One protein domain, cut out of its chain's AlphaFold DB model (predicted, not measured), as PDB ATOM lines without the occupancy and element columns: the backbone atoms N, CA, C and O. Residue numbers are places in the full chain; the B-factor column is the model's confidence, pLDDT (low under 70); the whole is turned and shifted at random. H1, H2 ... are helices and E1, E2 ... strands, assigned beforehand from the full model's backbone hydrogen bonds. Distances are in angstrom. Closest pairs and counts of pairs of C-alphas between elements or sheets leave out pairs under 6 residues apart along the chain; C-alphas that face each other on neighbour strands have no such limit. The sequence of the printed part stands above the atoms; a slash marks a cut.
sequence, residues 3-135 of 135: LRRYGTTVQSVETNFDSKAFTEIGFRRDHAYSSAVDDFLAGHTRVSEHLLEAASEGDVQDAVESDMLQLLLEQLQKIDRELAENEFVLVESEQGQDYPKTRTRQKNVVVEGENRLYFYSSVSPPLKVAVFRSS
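What this domain is: This is residues 3 to 135 of the 135 residues of an uncharacterized protein of Gemmatimonadetes bacterium (UniProt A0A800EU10). The model is a long rod: a strongly twisted sheet of six strands at one end, a smaller sheet of three strands toward the other, and the long helix H2 running lengthwise over a face of each. The hairpin E7 and E8 reaches past H2 to make the far tip, while the short helix H1 is at the opposite end. The 133 printed residues hold two named helices and nine named strands, in the order E1 E2 E3 H1 E4 E5 H2 E6 E7 E8 E9. The sheets run E3 E2 E1 E6 E9 E4, mixed, and E5 E8 E7, antiparallel. The class is mixed, helices and strands; the whole is loose, with a radius of gyration of the C-alphas of 17.6 A and spans of 64 by 26 by 22 A.

How they stand to each other: E1, residues 3 to 6, E2, residues 9 to 17, and E3, residues 25 to 36, form a meander, each strand the antiparallel neighbour of the one before; N 4 and O 11 are 2.8 A apart, N 16 and O 26 2.8 A. H1, residues 37 to 43, is on this sheet, with C-alphas 9 and 37 closest to E2 at 5.0 A. E4, residues 44 to 52, bends by 60 degrees at residue 47 and runs on into E5, residues 55 to 58, at 24 degrees. H2, residues 61 to 81, is on the first sheet, on the opposite face from H1. E6, residues 87 to 91, is parallel to E1, with N 3 and O 89 2.7 A apart. E7, residues 102 to 111, and E8, residues 114 to 123, form an antiparallel hairpin, with N 107 and O 118 2.8 A apart; E5 is antiparallel to E8, with N 56 and O 121 3.0 A apart. H2 and the sheet E5 E8 E7 make two layers, a helix on one face of a sheet, at a height over the sheet of 6.1 A; the closest C-alphas of H2 and E5 are those of Ser 56 and Met 68, 5.0 A. E9, residues 127 to 134, is antiparallel to E6 and E4, with N 88 and O 132 2.8 A apart, and N 50 and O 129 2.8 A. In H1 and H2 every O i to N i+4 pair is within hydrogen-bond range.

Where its parts are: E1 begins at C-alpha 3, (34.320, -32.415, 43.246). H2 spans 30.1 A, E8 29.8 A, E7 26.4 A and E3 24.1 A from first to last C-alpha. E9 ends at C-alpha 134, (34.149, -20.124, 48.053).

The domain as a whole: The C-alphas farthest apart, those of Gly 113 and Ser 135, are 63.7 A apart. The printed part has no cut, no link is long, and no printed residue is under 70 in pLDDT.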
ATOM      1  N   LEU A   3      33.487 -32.822  44.364       97.88
ATOM      2  CA  LEU A   3      34.320 -32.415  43.246       97.88
ATOM      3  C   LEU A   3      35.523 -33.345  43.123       97.88
ATOM      4  O   LEU A   3      36.031 -33.885  44.107       97.88
ATOM      5  N   ARG A   4      36.032 -33.492  41.904       97.19
ATOM      6  CA  ARG A   4      37.257 -34.237  41.627       97.19
ATOM      7  C   ARG A   4      38.072 -33.564  40.535       97.19
ATOM      8  O   ARG A   4      37.535 -33.059  39.548       97.19
ATOM      9  N   ARG A   5      39.395 -33.612  40.691       95.44
ATOM     10  CA  ARG A   5      40.340 -33.157  39.676       95.44
ATOM     11  C   ARG A   5      40.459 -34.164  38.528       95.44
ATOM     12  O   ARG A   5      40.673 -35.359  38.732       95.44
ATOM     13  N   TYR A   6      40.397 -33.652  37.306       93.31
ATOM     14  CA  TYR A   6      40.705 -34.356  36.067       93.31
ATOM     15  C   TYR A   6      41.680 -33.505  35.248       93.31
ATOM     16  O   TYR A   6      41.280 -32.600  34.511       93.31
ATOM     17  N   GLY A   7      42.978 -33.783  35.398       92.06
ATOM     18  CA  GLY A   7      44.035 -33.000  34.759       92.06
ATOM     19  C   GLY A   7      44.023 -31.546  35.237       92.06
ATOM     20  O   GLY A   7      44.307 -31.266  36.402       92.06
ATOM     21  N   THR A   8      43.687 -30.625  34.338       95.00
ATOM     22  CA  THR A   8      43.632 -29.173  34.589       95.00
ATOM     23  C   THR A   8      42.248 -28.670  34.993       95.00
ATOM     24  O   THR A   8      42.069 -27.469  35.172       95.00
ATOM     25  N   THR A   9      41.267 -29.563  35.143       97.06
ATOM     26  CA  THR A   9      39.888 -29.196  35.496       97.06
ATOM     27  C   THR A   9      39.454 -29.813  36.817       97.06
ATOM     28  O   THR A   9      39.873 -30.921  37.156       97.06
ATOM     29  N   VAL A  10      38.602 -29.104  37.550       97.50
ATOM     30  CA  VAL A  10      37.828 -29.624  38.682       97.50
ATOM     31  C   VAL A  10      36.392 -29.783  38.210       97.50
ATOM     32  O   VAL A  10      35.851 -28.878  37.580       97.50
ATOM     33  N   GLN A  11      35.791 -30.941  38.470       98.00
ATOM     34  CA  GLN A  11      34.447 -31.270  38.001       98.00
ATOM     35  C   GLN A  11      33.640 -31.934  39.105       98.00
ATOM     36  O   GLN A  11      34.204 -32.678  39.909       98.00
ATOM     37  N   SER A  12      32.334 -31.691  39.124       97.88
ATOM     38  CA  SER A  12      31.426 -32.406  40.018       97.88
ATOM     39  C   SER A  12      31.256 -33.863  39.606       97.88
ATOM     40  O   SER A  12      31.361 -34.239  38.427       97.88
ATOM     41  N   VAL A  13      31.068 -34.701  40.622       97.81
ATOM     42  CA  VAL A  13      30.991 -36.147  40.481       97.81
ATOM     43  C   VAL A  13      29.961 -36.753  41.426       97.81
ATOM     44  O   VAL A  13      29.779 -36.307  42.555       97.81
ATOM     45  N   GLU A  14      29.386 -37.864  40.986       96.88
ATOM     46  CA  GLU A  14      28.671 -38.823  41.817       96.88
ATOM     47  C   GLU A  14      29.607 -39.967  42.226       96.88
ATOM     48  O   GLU A  14      30.468 -40.411  41.454       96.88
ATOM     49  N   THR A  15      29.420 -40.481  43.438       96.25
ATOM     50  CA  THR A  15      30.084 -41.701  43.911       96.25
ATOM     51  C   THR A  15      29.570 -42.921  43.152       96.25
ATOM     52  O   THR A  15      28.366 -43.074  42.964       96.25
ATOM     53  N   ASN A  16      30.469 -43.825  42.775       94.38
ATOM     54  CA  ASN A  16      30.149 -45.106  42.149       94.38
ATOM     55  C   ASN A  16      30.953 -46.211  42.842       94.38
ATOM     56  O   ASN A  16      31.932 -46.709  42.278       94.38
ATOM     57  N   PHE A  17      30.604 -46.496  44.101       94.88
ATOM     58  CA  PHE A  17      31.286 -47.511  44.901       94.88
ATOM     59  C   PHE A  17      30.617 -48.869  44.678       94.88
ATOM     60  O   PHE A  17      29.408 -48.984  44.860       94.88
ATOM     61  N   ASP A  18      31.383 -49.866  44.239       91.44
ATOM     62  CA  ASP A  18      30.856 -51.169  43.816       91.44
ATOM     63  C   ASP A  18      31.935 -52.254  43.947       91.44
ATOM     64  O   ASP A  18      32.938 -52.207  43.234       91.44
ATOM     65  N   SER A  19      31.719 -53.249  44.818       88.50
ATOM     66  CA  SER A  19      32.660 -54.363  45.049       88.50
ATOM     67  C   SER A  19      32.936 -55.188  43.787       88.50
ATOM     68  O   SER A  19      33.949 -55.877  43.692       88.50
ATOM     69  N   LYS A  20      32.057 -55.114  42.781       88.81
ATOM     70  CA  LYS A  20      32.139 -55.903  41.544       88.81
ATOM     71  C   LYS A  20      32.786 -55.132  40.399       88.81
ATOM     72  O   LYS A  20      33.038 -55.705  39.336       88.81
ATOM     73  N   ALA A  21      33.066 -53.844  40.590       85.25
ATOM     74  CA  ALA A  21      33.709 -53.015  39.585       85.25
ATOM     75  C   ALA A  21      35.233 -53.213  39.571       85.25
ATOM     76  O   ALA A  21      35.875 -53.406  40.596       85.25
ATOM     77  N   PHE A  22      35.857 -53.036  38.400       73.69
ATOM     78  CA  PHE A  22      37.327 -52.992  38.280       73.69
ATOM     79  C   PHE A  22      37.974 -51.866  39.103       73.69
ATOM     80  O   PHE A  22      39.176 -51.882  39.364       73.69
ATOM     81  N   THR A  23      37.201 -50.837  39.448       81.75
ATOM     82  CA  THR A  23      37.602 -49.753  40.344       81.75
ATOM     83  C   THR A  23      36.496 -49.577  41.366       81.75
ATOM     84  O   THR A  23      35.534 -48.854  41.121       81.75
ATOM     85  N   GLU A  24      36.644 -50.266  42.492       88.69
ATOM     86  CA  GLU A  24      35.603 -50.368  43.517       88.69
ATOM     87  C   GLU A  24      35.266 -49.031  44.169       88.69
ATOM     88  O   GLU A  24      34.133 -48.813  44.567       88.69
ATOM     89  N   ILE A  25      36.232 -48.112  44.250       95.75
ATOM     90  CA  ILE A  25      36.040 -46.746  44.749       95.75
ATOM     91  C   ILE A  25      36.016 -45.817  43.536       95.75
ATOM     92  O   ILE A  25      37.039 -45.263  43.129       95.75
ATOM     93  N   GLY A  26      34.860 -45.717  42.884       95.00
ATOM     94  CA  GLY A  26      34.681 -44.956  41.650       95.00
ATOM     95  C   GLY A  26      34.045 -43.578  41.848       95.00
ATOM     96  O   GLY A  26      33.269 -43.358  42.775       95.00
ATOM     97  N   PHE A  27      34.323 -42.671  40.908       95.31
ATOM     98  CA  PHE A  27      33.632 -41.387  40.762       95.31
ATOM     99  C   PHE A  27      33.256 -41.167  39.299       95.31
ATOM    100  O   PHE A  27      34.109 -41.283  38.409       95.31
ATOM    101  N   ARG A  28      31.993 -40.824  39.049       94.94
ATOM    102  CA  ARG A  28      31.457 -40.547  37.714       94.94
ATOM    103  C   ARG A  28      31.097 -39.072  37.610       94.94
ATOM    104  O   ARG A  28      30.440 -38.547  38.493       94.94
ATOM    105  N   ARG A  29      31.494 -38.414  36.520       96.06
ATOM    106  CA  ARG A  29      31.096 -37.023  36.246       96.06
ATOM    107  C   ARG A  29      29.579 -36.927  36.113       96.06
ATOM    108  O   ARG A  29      28.994 -37.712  35.370       96.06
ATOM    109  N   ASP A  30      28.987 -35.949  36.782       96.50
ATOM    110  CA  ASP A  30      27.568 -35.591  36.642       96.50
ATOM    111  C   ASP A  30      27.361 -34.357  35.739       96.50
ATOM    112  O   ASP A  30      26.242 -34.055  35.335       96.50
ATOM    113  N   HIS A  31      28.457 -33.673  35.383       93.75
ATOM    114  CA  HIS A  31      28.494 -32.465  34.557       93.75
ATOM    115  C   HIS A  31      27.756 -31.242  35.137       93.75
ATOM    116  O   HIS A  31      27.528 -30.279  34.406       93.75
ATOM    117  N   ALA A  32      27.427 -31.235  36.433       96.56
ATOM    118  CA  ALA A  32      26.743 -30.114  37.083       96.56
ATOM    119  C   ALA A  32      27.652 -28.885  37.304       96.56
ATOM    120  O   ALA A  32      27.187 -27.747  37.275       96.56
ATOM    121  N   TYR A  33      28.951 -29.108  37.496       96.44
ATOM    122  CA  TYR A  33      29.974 -28.099  37.741       96.44
ATOM    123  C   TYR A  33      31.274 -28.467  37.016       96.44
ATOM    124  O   TYR A  33      31.693 -29.628  36.983       96.44
ATOM    125  N   SER A  34      31.946 -27.459  36.459       97.31
ATOM    126  CA  SER A  34      33.285 -27.590  35.889       97.31
ATOM    127  C   SER A  34      34.017 -26.252  35.940       97.31
ATOM    128  O   SER A  34      33.473 -25.237  35.513       97.31
ATOM    129  N   SER A  35      35.276 -26.261  36.368       97.19
ATOM    130  CA  SER A  35      36.165 -25.094  36.329       97.19
ATOM    131  C   SER A  35      37.605 -25.507  36.032       97.19
ATOM    132  O   SER A  35      37.962 -26.683  36.159       97.19
ATOM    133  N   ALA A  36      38.459 -24.550  35.662       97.88
ATOM    134  CA  ALA A  36      39.897 -24.781  35.718       97.88
ATOM    135  C   ALA A  36      40.334 -24.988  37.180       97.88
ATOM    136  O   ALA A  36      39.718 -24.450  38.106       97.88
ATOM    137  N   VAL A  37      41.384 -25.785  37.387       96.50
ATOM    138  CA  VAL A  37      41.973 -26.008  38.719       96.50
ATOM    139  C   VAL A  37      42.481 -24.692  39.299       96.50
ATOM    140  O   VAL A  37      42.182 -24.397  40.451       96.50
ATOM    141  N   ASP A  38      43.184 -23.891  38.499       97.06
ATOM    142  CA  ASP A  38      43.771 -22.631  38.965       97.06
ATOM    143  C   ASP A  38      42.686 -21.630  39.392       97.06
ATOM    144  O   ASP A  38      42.789 -21.037  40.463       97.06
ATOM    145  N   ASP A  39      41.599 -21.524  38.621       97.06
ATOM    146  CA  ASP A  39      40.455 -20.670  38.963       97.06
ATOM    147  C   ASP A  39      39.761 -21.142  40.250       97.06
ATOM    148  O   ASP A  39      39.413 -20.329  41.108       97.06
ATOM    149  N   PHE A  40      39.587 -22.460  40.416       96.62
ATOM    150  CA  PHE A  40      39.001 -23.023  41.633       96.62
ATOM    151  C   PHE A  40      39.859 -22.695  42.854       96.62
ATOM    152  O   PHE A  40      39.350 -22.150  43.829       96.62
ATOM    153  N   LEU A  41      41.161 -22.981  42.788       95.50
ATOM    154  CA  LEU A  41      42.086 -22.755  43.897       95.50
ATOM    155  C   LEU A  41      42.268 -21.266  44.219       95.50
ATOM    156  O   LEU A  41      42.493 -20.929  45.375       95.50
ATOM    157  N   ALA A  42      42.151 -20.374  43.232       96.50
ATOM    158  CA  ALA A  42      42.194 -18.931  43.459       96.50
ATOM    159  C   ALA A  42      40.913 -18.392  44.120       96.50
ATOM    160  O   ALA A  42      40.984 -17.450  44.908       96.50
ATOM    161  N   GLY A  43      39.749 -18.971  43.802       96.38
ATOM    162  CA  GLY A  43      38.452 -18.546  44.342       96.38
ATOM    163  C   GLY A  43      38.051 -19.207  45.664       96.38
ATOM    164  O   GLY A  43      37.092 -18.767  46.296       96.38
ATOM    165  N   HIS A  44      38.756 -20.253  46.099       97.44
ATOM    166  CA  HIS A  44      38.352 -21.062  47.248       97.44
ATOM    167  C   HIS A  44      39.453 -21.181  48.295       97.44
ATOM    168  O   HIS A  44      40.625 -21.375  47.989       97.44
ATOM    169  N   THR A  45      39.049 -21.161  49.562       97.25
ATOM    170  CA  THR A  45      39.943 -21.392  50.697       97.25
ATOM    171  C   THR A  45      39.683 -22.765  51.300       97.25
ATOM    172  O   THR A  45      38.534 -23.150  51.523       97.25
ATOM    173  N   ARG A  46      40.749 -23.512  51.596       97.44
ATOM    174  CA  ARG A  46      40.654 -24.804  52.285       97.44
ATOM    175  C   ARG A  46      40.195 -24.606  53.731       97.44
ATOM    176  O   ARG A  46      40.804 -23.841  54.472       97.44
ATOM    177  N   VAL A  47      39.146 -25.321  54.126       97.00
ATOM    178  CA  VAL A  47      38.545 -25.279  55.469       97.00
ATOM    179  C   VAL A  47      39.033 -26.442  56.327       97.00
ATOM    180  O   VAL A  47      39.397 -26.243  57.483       97.00
ATOM    181  N   SER A  48      39.061 -27.655  55.772       97.56
ATOM    182  CA  SER A  48      39.462 -28.860  56.506       97.56
ATOM    183  C   SER A  48      39.975 -29.961  55.578       97.56
ATOM    184  O   SER A  48      39.670 -29.969  54.387       97.56
ATOM    185  N   GLU A  49      40.697 -30.921  56.148       97.75
ATOM    186  CA  GLU A  49      41.168 -32.149  55.498       97.75
ATOM    187  C   GLU A  49      40.598 -33.363  56.237       97.75
ATOM    188  O   GLU A  49      40.512 -33.348  57.466       97.75
ATOM    189  N   HIS A  50      40.235 -34.410  55.496       98.19
ATOM    190  CA  HIS A  50      39.735 -35.672  56.030       98.19
ATOM    191  C   HIS A  50      40.401 -36.855  55.324       98.19
ATOM    192  O   HIS A  50      40.495 -36.902  54.095       98.19
ATOM    193  N   LEU A  51      40.831 -37.836  56.116       98.25
ATOM    194  CA  LEU A  51      41.332 -39.124  55.642       98.25
ATOM    195  C   LEU A  51      40.262 -40.174  55.927       98.25
ATOM    196  O   LEU A  51      39.998 -40.474  57.088       98.25
ATOM    197  N   LEU A  52      39.622 -40.695  54.881       98.12
ATOM    198  CA  LEU A  52      38.538 -41.661  55.033       98.12
ATOM    199  C   LEU A  52      39.087 -43.081  54.952       98.12
ATOM    200  O   LEU A  52      39.665 -43.494  53.941       98.12
ATOM    201  N   GLU A  53      38.878 -43.821  56.032       97.69
ATOM    202  CA  GLU A  53      39.305 -45.202  56.207       97.69
ATOM    203  C   GLU A  53      38.076 -46.073  56.442       97.69
ATOM    204  O   GLU A  53      37.128 -45.668  57.111       97.69
ATOM    205  N   ALA A  54      38.084 -47.288  55.908       98.00
ATOM    206  CA  ALA A  54      37.036 -48.257  56.181       98.00
ATOM    207  C   ALA A  54      37.630 -49.659  56.246       98.00
ATOM    208  O   ALA A  54      38.585 -49.977  55.528       98.00
ATOM    209  N   ALA A  55      37.054 -50.486  57.113       97.88
ATOM    210  CA  ALA A  55      37.377 -51.892  57.234       97.88
ATOM    211  C   ALA A  55      36.131 -52.685  57.636       97.88
ATOM    212  O   ALA A  55      35.268 -52.171  58.344       97.88
ATOM    213  N   SER A  56      36.061 -53.930  57.179       98.31
ATOM    214  CA  SER A  56      35.029 -54.896  57.552       98.31
ATOM    215  C   SER A  56      35.630 -56.303  57.555       98.31
ATOM    216  O   SER A  56      36.706 -56.535  56.990       98.31
ATOM    217  N   GLU A  57      34.946 -57.249  58.188       98.00
ATOM    218  CA  GLU A  57      35.356 -58.647  58.270       98.00
ATOM    219  C   GLU A  57      34.160 -59.596  58.388       98.00
ATOM    220  O   GLU A  57      33.068 -59.187  58.778       98.00
ATOM    221  N   GLY A  58      34.355 -60.866  58.030       97.25
ATOM    222  CA  GLY A  58      33.283 -61.860  58.049       97.25
ATOM    223  C   GLY A  58      33.558 -63.094  57.193       97.25
ATOM    224  O   GLY A  58      34.639 -63.269  56.634       97.25
ATOM    225  N   ASP A  59      32.552 -63.959  57.078       95.94
ATOM    226  CA  ASP A  59      32.682 -65.276  56.436       95.94
ATOM    227  C   ASP A  59      32.514 -65.252  54.905       95.94
ATOM    228  O   ASP A  59      32.819 -66.233  54.226       95.94
ATOM    229  N   VAL A  60      32.016 -64.148  54.335       95.25
ATOM    230  CA  VAL A  60      31.700 -64.028  52.901       95.25
ATOM    231  C   VAL A  60      32.399 -62.813  52.307       95.25
ATOM    232  O   VAL A  60      32.047 -61.682  52.626       95.25
ATOM    233  N   GLN A  61      33.349 -63.040  51.396       93.94
ATOM    234  CA  GLN A  61      34.179 -61.978  50.819       93.94
ATOM    235  C   GLN A  61      33.372 -60.817  50.204       93.94
ATOM    236  O   GLN A  61      33.620 -59.673  50.566       93.94
ATOM    237  N   ASP A  62      32.397 -61.094  49.325       95.00
ATOM    238  CA  ASP A  62      31.601 -60.044  48.650       95.00
ATOM    239  C   ASP A  62      30.821 -59.182  49.654       95.00
ATOM    240  O   ASP A  62      30.715 -57.969  49.482       95.00
ATOM    241  N   ALA A  63      30.316 -59.790  50.735       96.19
ATOM    242  CA  ALA A  63      29.621 -59.067  51.798       96.19
ATOM    243  C   ALA A  63      30.592 -58.166  52.571       96.19
ATOM    244  O   ALA A  63      30.329 -56.983  52.748       96.19
ATOM    245  N   VAL A  64      31.757 -58.699  52.939       97.44
ATOM    246  CA  VAL A  64      32.803 -57.956  53.655       97.44
ATOM    247  C   VAL A  64      33.315 -56.765  52.838       97.44
ATOM    248  O   VAL A  64      33.483 -55.668  53.370       97.44
ATOM    249  N   GLU A  65      33.555 -56.952  51.541       96.88
ATOM    250  CA  GLU A  65      33.969 -55.872  50.641       96.88
ATOM    251  C   GLU A  65      32.856 -54.829  50.468       96.88
ATOM    252  O   GLU A  65      33.125 -53.633  50.584       96.88
ATOM    253  N   SER A  66      31.605 -55.262  50.281       96.69
ATOM    254  CA  SER A  66      30.448 -54.362  50.160       96.69
ATOM    255  C   SER A  66      30.230 -53.520  51.417       96.69
ATOM    256  O   SER A  66      30.071 -52.304  51.317       96.69
ATOM    257  N   ASP A  67      30.280 -54.134  52.600       98.12
ATOM    258  CA  ASP A  67      30.097 -53.449  53.883       98.12
ATOM    259  C   ASP A  67      31.200 -52.412  54.117       98.12
ATOM    260  O   ASP A  67      30.939 -51.286  54.538       98.12
ATOM    261  N   MET A  68      32.446 -52.759  53.786       98.31
ATOM    262  CA  MET A  68      33.570 -51.829  53.865       98.31
ATOM    263  C   MET A  68      33.370 -50.622  52.931       98.31
ATOM    264  O   MET A  68      33.563 -49.480  53.354       98.31
ATOM    265  N   LEU A  69      32.952 -50.846  51.681       98.12
ATOM    266  CA  LEU A  69      32.690 -49.760  50.731       98.12
ATOM    267  C   LEU A  69      31.510 -48.889  51.176       98.12
ATOM    268  O   LEU A  69      31.574 -47.666  51.043       98.12
ATOM    269  N   GLN A  70      30.469 -49.493  51.750       98.06
ATOM    270  CA  GLN A  70      29.324 -48.780  52.310       98.06
ATOM    271  C   GLN A  70      29.746 -47.869  53.473       98.06
ATOM    272  O   GLN A  70      29.381 -46.694  53.489       98.06
ATOM    273  N   LEU A  71      30.598 -48.348  54.387       98.38
ATOM    274  CA  LEU A  71      31.160 -47.531  55.471       98.38
ATOM    275  C   LEU A  71      31.989 -46.348  54.947       98.38
ATOM    276  O   LEU A  71      31.950 -45.256  55.521       98.38
ATOM    277  N   LEU A  72      32.749 -46.539  53.864       98.44
ATOM    278  CA  LEU A  72      33.503 -45.454  53.230       98.44
ATOM    279  C   LEU A  72      32.562 -44.420  52.590       98.44
ATOM    280  O   LEU A  72      32.773 -43.212  52.724       98.44
ATOM    281  N   LEU A  73      31.517 -44.892  51.905       98.06
ATOM    282  CA  LEU A  73      30.512 -44.047  51.265       98.06
ATOM    283  C   LEU A  73      29.770 -43.191  52.293       98.06
ATOM    284  O   LEU A  73      29.617 -41.987  52.093       98.06
ATOM    285  N   GLU A  74      29.350 -43.788  53.405       98.25
ATOM    286  CA  GLU A  74      28.637 -43.095  54.480       98.25
ATOM    287  C   GLU A  74      29.462 -41.962  55.089       98.25
ATOM    288  O   GLU A  74      28.921 -40.885  55.354       98.25
ATOM    289  N   GLN A  75      30.771 -42.164  55.264       98.44
ATOM    290  CA  GLN A  75      31.680 -41.115  55.729       98.44
ATOM    291  C   GLN A  75      31.744 -39.944  54.745       98.44
ATOM    292  O   GLN A  75      31.585 -38.792  55.147       98.44
ATOM    293  N   LEU A  76      31.916 -40.224  53.451       98.19
ATOM    294  CA  LEU A  76      31.964 -39.182  52.425       98.19
ATOM    295  C   LEU A  76      30.631 -38.424  52.320       98.19
ATOM    296  O   LEU A  76      30.614 -37.196  52.285       98.19
ATOM    297  N   GLN A  77      29.509 -39.144  52.333       97.38
ATOM    298  CA  GLN A  77      28.166 -38.559  52.315       97.38
ATOM    299  C   GLN A  77      27.852 -37.766  53.581       97.38
ATOM    300  O   GLN A  77      27.049 -36.835  53.549       97.38
ATOM    301  N   LYS A  78      28.422 -38.141  54.728       97.88
ATOM    302  CA  LYS A  78      28.301 -37.348  55.949       97.88
ATOM    303  C   LYS A  78      28.979 -35.992  55.771       97.88
ATOM    304  O   LYS A  78      28.330 -34.984  56.018       97.88
ATOM    305  N   ILE A  79      30.214 -35.970  55.266       97.81
ATOM    306  CA  ILE A  79      30.933 -34.717  54.992       97.81
ATOM    307  C   ILE A  79      30.145 -33.859  53.997       97.81
ATOM    308  O   ILE A  79      29.947 -32.679  54.250       97.81
ATOM    309  N   ASP A  80      29.645 -34.449  52.906       96.62
ATOM    310  CA  ASP A  80      28.882 -33.718  51.884       96.62
ATOM    311  C   ASP A  80      27.570 -33.108  52.418       96.62
ATOM    312  O   ASP A  80      27.202 -31.999  52.039       96.62
ATOM    313  N   ARG A  81      26.881 -33.800  53.338       96.50
ATOM    314  CA  ARG A  81      25.647 -33.307  53.981       96.50
ATOM    315  C   ARG A  81      25.889 -32.227  55.034       96.50
ATOM    316  O   ARG A  81      24.968 -31.473  55.333       96.50
ATOM    317  N   GLU A  82      27.077 -32.190  55.626       96.31
ATOM    318  CA  GLU A  82      27.453 -31.230  56.671       96.31
ATOM    319  C   GLU A  82      28.054 -29.930  56.101       96.31
ATOM    320  O   GLU A  82      28.366 -29.019  56.868       96.31
ATOM    321  N   LEU A  83      28.185 -29.817  54.774       95.69
ATOM    322  CA  LEU A  83      28.674 -28.611  54.100       95.69
ATOM    323  C   LEU A  83      27.740 -27.412  54.297       95.69
ATOM    324  O   LEU A  83      26.516 -27.524  54.193       95.69
ATOM    325  N   ALA A  84      28.328 -26.230  54.482       94.19
ATOM    326  CA  ALA A  84      27.602 -24.971  54.348       94.19
ATOM    327  C   ALA A  84      27.286 -24.641  52.870       94.19
ATOM    328  O   ALA A  84      27.858 -25.213  51.946       94.19
ATOM    329  N   GLU A  85      26.407 -23.656  52.641       87.56
ATOM    330  CA  GLU A  85      25.867 -23.277  51.317       87.56
ATOM    331  C   GLU A  85      26.939 -22.932  50.255       87.56
ATOM    332  O   GLU A  85      26.697 -23.102  49.065       87.56
ATOM    333  N   ASN A  86      28.146 -22.536  50.679       94.00
ATOM    334  CA  ASN A  86      29.273 -22.172  49.805       94.00
ATOM    335  C   ASN A  86      30.484 -23.105  49.958       94.00
ATOM    336  O   ASN A  86      31.621 -22.700  49.693       94.00
ATOM    337  N   GLU A  87      30.264 -24.321  50.454       96.94
ATOM    338  CA  GLU A  87      31.318 -25.303  50.671       96.94
ATOM    339  C   GLU A  87      31.224 -26.494  49.716       96.94
ATOM    340  O   GLU A  87      30.153 -26.935  49.296       96.94
ATOM    341  N   PHE A  88      32.393 -27.028  49.384       97.31
ATOM    342  CA  PHE A  88      32.585 -28.102  48.423       97.31
ATOM    343  C   PHE A  88      33.552 -29.128  48.997       97.31
ATOM    344  O   PHE A  88      34.566 -28.759  49.590       97.31
ATOM    345  N   VAL A  89      33.284 -30.412  48.775       98.12
ATOM    346  CA  VAL A  89      34.258 -31.474  49.047       98.12
ATOM    347  C   VAL A  89      35.069 -31.704  47.784       98.12
ATOM    348  O   VAL A  89      34.495 -32.000  46.744       98.12
ATOM    349  N   LEU A  90      36.392 -31.619  47.858       98.25
ATOM    350  CA  LEU A  90      37.299 -32.008  46.785       98.25
ATOM    351  C   LEU A  90      37.961 -33.343  47.127       98.25
ATOM    352  O   LEU A  90      38.589 -33.478  48.175       98.25
ATOM    353  N   VAL A  91      37.849 -34.321  46.228       97.94
ATOM    354  CA  VAL A  91      38.627 -35.563  46.276       97.94
ATOM    355  C   VAL A  91      40.055 -35.269  45.832       97.94
ATOM    356  O   VAL A  91      40.287 -34.921  44.672       97.94
ATOM    357  N   GLU A  92      40.999 -35.441  46.754       96.19
ATOM    358  CA  GLU A  92      42.420 -35.151  46.540       96.19
ATOM    359  C   GLU A  92      43.235 -36.401  46.192       96.19
ATOM    360  O   GLU A  92      44.317 -36.278  45.628       96.19
ATOM    361  N   SER A  93      42.714 -37.606  46.456       94.50
ATOM    362  CA  SER A  93      43.359 -38.853  46.028       94.50
ATOM    363  C   SER A  93      43.472 -38.953  44.497       94.50
ATOM    364  O   SER A  93      42.464 -38.952  43.774       94.50
ATOM    365  N   GLU A  94      44.694 -39.138  43.988       89.75
ATOM    366  CA  GLU A  94      45.003 -39.171  42.554       89.75
ATOM    367  C   GLU A  94      45.311 -40.590  42.039       89.75
ATOM    368  O   GLU A  94      46.049 -41.379  42.637       89.75
ATOM    369  N   GLN A  95      44.756 -40.917  40.864       87.12
ATOM    370  CA  GLN A  95      45.016 -42.187  40.173       87.12
ATOM    371  C   GLN A  95      46.510 -42.342  39.875       87.12
ATOM    372  O   GLN A  95      47.142 -41.438  39.339       87.12
ATOM    373  N   GLY A  96      47.069 -43.508  40.204       84.12
ATOM    374  CA  GLY A  96      48.492 -43.800  40.011       84.12
ATOM    375  C   GLY A  96      49.432 -43.259  41.096       84.12
ATOM    376  O   GLY A  96      50.607 -43.613  41.061       84.12
ATOM    377  N   GLN A  97      48.941 -42.477  42.067       88.19
ATOM    378  CA  GLN A  97      49.732 -42.013  43.213       88.19
ATOM    379  C   GLN A  97      49.223 -42.621  44.522       88.19
ATOM    380  O   GLN A  97      49.803 -43.573  45.040       88.19
ATOM    381  N   ASP A  98      48.111 -42.102  45.033       92.19
ATOM    382  CA  ASP A  98      47.559 -42.422  46.348       92.19
ATOM    383  C   ASP A  98      46.055 -42.711  46.287       92.19
ATOM    384  O   ASP A  98      45.327 -42.538  47.264       92.19
ATOM    385  N   TYR A  99      45.585 -43.174  45.129       93.25
ATOM    386  CA  TYR A  99      44.202 -43.590  44.978       93.25
ATOM    387  C   TYR A  99      43.882 -44.784  45.889       93.25
ATOM    388  O   TYR A  99      44.619 -45.782  45.854       93.25
ATOM    389  N   PRO A 100      42.794 -44.715  46.675       94.50
ATOM    390  CA  PRO A 100      42.417 -45.780  47.588       94.50
ATOM    391  C   PRO A 100      42.081 -47.065  46.830       94.50
ATOM    392  O   PRO A 100      41.538 -47.043  45.722       94.50
ATOM    393  N   LYS A 101      42.425 -48.203  47.433       94.19
ATOM    394  CA  LYS A 101      42.138 -49.540  46.897       94.19
ATOM    395  C   LYS A 101      41.675 -50.461  48.010       94.19
ATOM    396  O   LYS A 101      42.226 -50.398  49.112       94.19
ATOM    397  N   THR A 102      40.754 -51.361  47.689       95.00
ATOM    398  CA  THR A 102      40.387 -52.466  48.570       95.00
ATOM    399  C   THR A 102      41.571 -53.407  48.758       95.00
ATOM    400  O   THR A 102      42.291 -53.762  47.817       95.00
ATOM    401  N   ARG A 103      41.806 -53.797  50.007       95.38
ATOM    402  CA  ARG A 103      42.812 -54.767  50.428       95.38
ATOM    403  C   ARG A 103      42.130 -55.864  51.217       95.38
ATOM    404  O   ARG A 103      41.834 -55.672  52.395       95.38
ATOM    405  N   THR A 104      41.961 -57.010  50.573       95.88
ATOM    406  CA  THR A 104      41.347 -58.194  51.172       95.88
ATOM    407  C   THR A 104      42.417 -59.199  51.581       95.88
ATOM    408  O   THR A 104      43.356 -59.487  50.832       95.88
ATOM    409  N   ARG A 105      42.293 -59.738  52.793       96.31
ATOM    410  CA  ARG A 105      43.101 -60.848  53.307       96.31
ATOM    411  C   ARG A 105      42.172 -61.947  53.796       96.31
ATOM    412  O   ARG A 105      41.161 -61.661  54.425       96.31
ATOM    413  N   GLN A 106      42.549 -63.196  53.550       96.25
ATOM    414  CA  GLN A 106      41.813 -64.368  54.023       96.25
ATOM    415  C   GLN A 106      42.612 -65.128  55.083       96.25
ATOM    416  O   GLN A 106      43.846 -65.180  55.030       96.25
ATOM    417  N   LYS A 107      41.907 -65.748  56.023       95.56
ATOM    418  CA  LYS A 107      42.469 -66.591  57.076       95.56
ATOM    419  C   LYS A 107      41.612 -67.842  57.249       95.56
ATOM    420  O   LYS A 107      40.392 -67.755  57.259       95.56
ATOM    421  N   ASN A 108      42.255 -68.994  57.436       94.00
ATOM    422  CA  ASN A 108      41.562 -70.203  57.875       94.00
ATOM    423  C   ASN A 108      41.295 -70.118  59.383       94.00
ATOM    424  O   ASN A 108      42.221 -69.890  60.167       94.00
ATOM    425  N   VAL A 109      40.045 -70.320  59.783       92.25
ATOM    426  CA  VAL A 109      39.598 -70.379  61.177       92.25
ATOM    427  C   VAL A 109      38.871 -71.698  61.419       92.25
ATOM    428  O   VAL A 109      38.240 -72.233  60.513       92.25
ATOM    429  N   VAL A 110      38.976 -72.246  62.629       90.56
ATOM    430  CA  VAL A 110      38.257 -73.471  63.002       90.56
ATOM    431  C   VAL A 110      36.979 -73.076  63.731       90.56
ATOM    432  O   VAL A 110      37.050 -72.468  64.798       90.56
ATOM    433  N   VAL A 111      35.826 -73.433  63.169       86.31
ATOM    434  CA  VAL A 111      34.498 -73.194  63.749       86.31
ATOM    435  C   VAL A 111      33.792 -74.539  63.839       86.31
ATOM    436  O   VAL A 111      33.675 -75.236  62.839       86.31
ATOM    437  N   GLU A 112      33.385 -74.939  65.046       87.56
ATOM    438  CA  GLU A 112      32.717 -76.233  65.300       87.56
ATOM    439  C   GLU A 112      33.508 -77.464  64.801       87.56
ATOM    440  O   GLU A 112      32.944 -78.498  64.461       87.56
ATOM    441  N   GLY A 113      34.843 -77.369  64.788       88.38
ATOM    442  CA  GLY A 113      35.725 -78.445  64.320       88.38
ATOM    443  C   GLY A 113      35.944 -78.476  62.804       88.38
ATOM    444  O   GLY A 113      36.709 -79.312  62.327       88.38
ATOM    445  N   GLU A 114      35.346 -77.550  62.055       88.50
ATOM    446  CA  GLU A 114      35.521 -77.410  60.611       88.50
ATOM    447  C   GLU A 114      36.402 -76.208  60.260       88.50
ATOM    448  O   GLU A 114      36.317 -75.147  60.881       88.50
ATOM    449  N   ASN A 115      37.236 -76.354  59.226       90.94
ATOM    450  CA  ASN A 115      37.987 -75.234  58.664       90.94
ATOM    451  C   ASN A 115      37.058 -74.356  57.817       90.94
ATOM    452  O   ASN A 115      36.507 -74.819  56.819       90.94
ATOM    453  N   ARG A 116      36.946 -73.080  58.183       92.75
ATOM    454  CA  ARG A 116      36.218 -72.044  57.442       92.75
ATOM    455  C   ARG A 116      37.155 -70.916  57.028       92.75
ATOM    456  O   ARG A 116      38.170 -70.665  57.678       92.75
ATOM    457  N   LEU A 117      36.816 -70.250  55.929       95.19
ATOM    458  CA  LEU A 117      37.494 -69.033  55.498       95.19
ATOM    459  C   LEU A 117      36.875 -67.833  56.208       95.19
ATOM    460  O   LEU A 117      35.657 -67.723  56.280       95.19
ATOM    461  N   TYR A 118      37.729 -66.937  56.687       96.38
ATOM    462  CA  TYR A 118      37.346 -65.653  57.251       96.38
ATOM    463  C   TYR A 118      38.110 -64.548  56.529       96.38
ATOM    464  O   TYR A 118      39.320 -64.663  56.298       96.38
ATOM    465  N   PHE A 119      37.405 -63.491  56.151       97.81
ATOM    466  CA  PHE A 119      37.903 -62.416  55.307       97.81
ATOM    467  C   PHE A 119      38.007 -61.122  56.105       97.81
ATOM    468  O   PHE A 119      37.165 -60.835  56.949       97.81
ATOM    469  N   TYR A 120      39.036 -60.340  55.801       97.94
ATOM    470  CA  TYR A 120      39.259 -58.999  56.329       97.94
ATOM    471  C   TYR A 120      39.517 -58.072  55.146       97.94
ATOM    472  O   TYR A 120      40.494 -58.283  54.418       97.94
ATOM    473  N   SER A 121      38.687 -57.049  54.972       97.88
ATOM    474  CA  SER A 121      38.846 -56.050  53.913       97.88
ATOM    475  C   SER A 121      39.062 -54.669  54.504       97.88
ATOM    476  O   SER A 121      38.495 -54.318  55.534       97.88
ATOM    477  N   SER A 122      39.905 -53.876  53.850       97.88
ATOM    478  CA  SER A 122      40.201 -52.499  54.251       97.88
ATOM    479  C   SER A 122      40.498 -51.613  53.047       97.88
ATOM    480  O   SER A 122      40.910 -52.109  51.997       97.88
ATOM    481  N   VAL A 123      40.339 -50.304  53.208       96.94
ATOM    482  CA  VAL A 123      40.779 -49.300  52.231       96.94
ATOM    483  C   VAL A 123      42.220 -48.904  52.522       96.94
ATOM    484  O   VAL A 123      42.526 -48.445  53.618       96.94
ATOM    485  N   SER A 124      43.120 -49.057  51.548       94.75
ATOM    486  CA  SER A 124      44.497 -48.569  51.684       94.75
ATOM    487  C   SER A 124      45.134 -48.201  50.333       94.75
ATOM    488  O   SER A 124      45.257 -49.074  49.457       94.75
ATOM    489  N   PRO A 125      45.673 -46.972  50.184       96.00
ATOM    490  CA  PRO A 125      45.694 -45.870  51.172       96.00
ATOM    491  C   PRO A 125      44.290 -45.286  51.454       96.00
ATOM    492  O   PRO A 125      43.371 -45.626  50.711       96.00
ATOM    493  N   PRO A 126      44.107 -44.443  52.493       97.62
ATOM    494  CA  PRO A 126      42.831 -43.774  52.770       97.62
ATOM    495  C   PRO A 126      42.366 -42.893  51.604       97.62
ATOM    496  O   PRO A 126      43.191 -42.333  50.876       97.62
ATOM    497  N   LEU A 127      41.050 -42.720  51.454       97.75
ATOM    498  CA  LEU A 127      40.493 -41.743  50.517       97.75
ATOM    499  C   LEU A 127      40.669 -40.339  51.109       97.75
ATOM    500  O   LEU A 127      40.071 -40.011  52.132       97.75
ATOM    501  N   LYS A 128      41.490 -39.511  50.464       98.19
ATOM    502  CA  LYS A 128      41.764 -38.140  50.899       98.19
ATOM    503  C   LYS A 128      40.742 -37.188  50.313       98.19
ATOM    504  O   LYS A 128      40.574 -37.131  49.089       98.19
ATOM    505  N   VAL A 129      40.097 -36.419  51.180       98.25
ATOM    506  CA  VAL A 129      39.183 -35.355  50.773       98.25
ATOM    507  C   VAL A 129      39.428 -34.091  51.584       98.25
ATOM    508  O   VAL A 129      39.828 -34.143  52.745       98.25
ATOM    509  N   ALA A 130      39.147 -32.944  50.986       98.19
ATOM    510  CA  ALA A 130      39.225 -31.656  51.652       98.19
ATOM    511  C   ALA A 130      37.950 -30.855  51.434       98.19
ATOM    512  O   ALA A 130      37.336 -30.931  50.374       98.19
ATOM    513  N   VAL A 131      37.572 -30.063  52.433       98.31
ATOM    514  CA  VAL A 131      36.479 -29.098  52.306       98.31
ATOM    515  C   VAL A 131      37.070 -27.757  51.901       98.31
ATOM    516  O   VAL A 131      38.021 -27.277  52.521       98.31
ATOM    517  N   PHE A 132      36.496 -27.151  50.873       98.19
ATOM    518  CA  PHE A 132      36.834 -25.830  50.364       98.19
ATOM    519  C   PHE A 132      35.621 -24.919  50.469       98.19
ATOM    520  O   PHE A 132      34.507 -25.350  50.197       98.19
ATOM    521  N   ARG A 133      35.838 -23.653  50.818       97.50
ATOM    522  CA  ARG A 133      34.801 -22.621  50.864       97.50
ATOM    523  C   ARG A 133      35.068 -21.581  49.788       97.50
ATOM    524  O   ARG A 133      36.193 -21.088  49.707       97.50
ATOM    525  N   SER A 134      34.056 -21.251  48.989       94.62
ATOM    526  CA  SER A 134      34.149 -20.124  48.053       94.62
ATOM    527  C   SER A 134      34.303 -18.821  48.830       94.62
ATOM    528  O   SER A 134      33.632 -18.621  49.847       94.62
ATOM    529  N   SER A 135      35.205 -17.967  48.354       82.06
ATOM    530  CA  SER A 135      35.453 -16.638  48.924       82.06
ATOM    531  C   SER A 135      34.462 -15.601  48.408       82.06
ATOM    532  O   SER A 135      33.878 -15.833  47.324       82.06
TER     533      SER A 135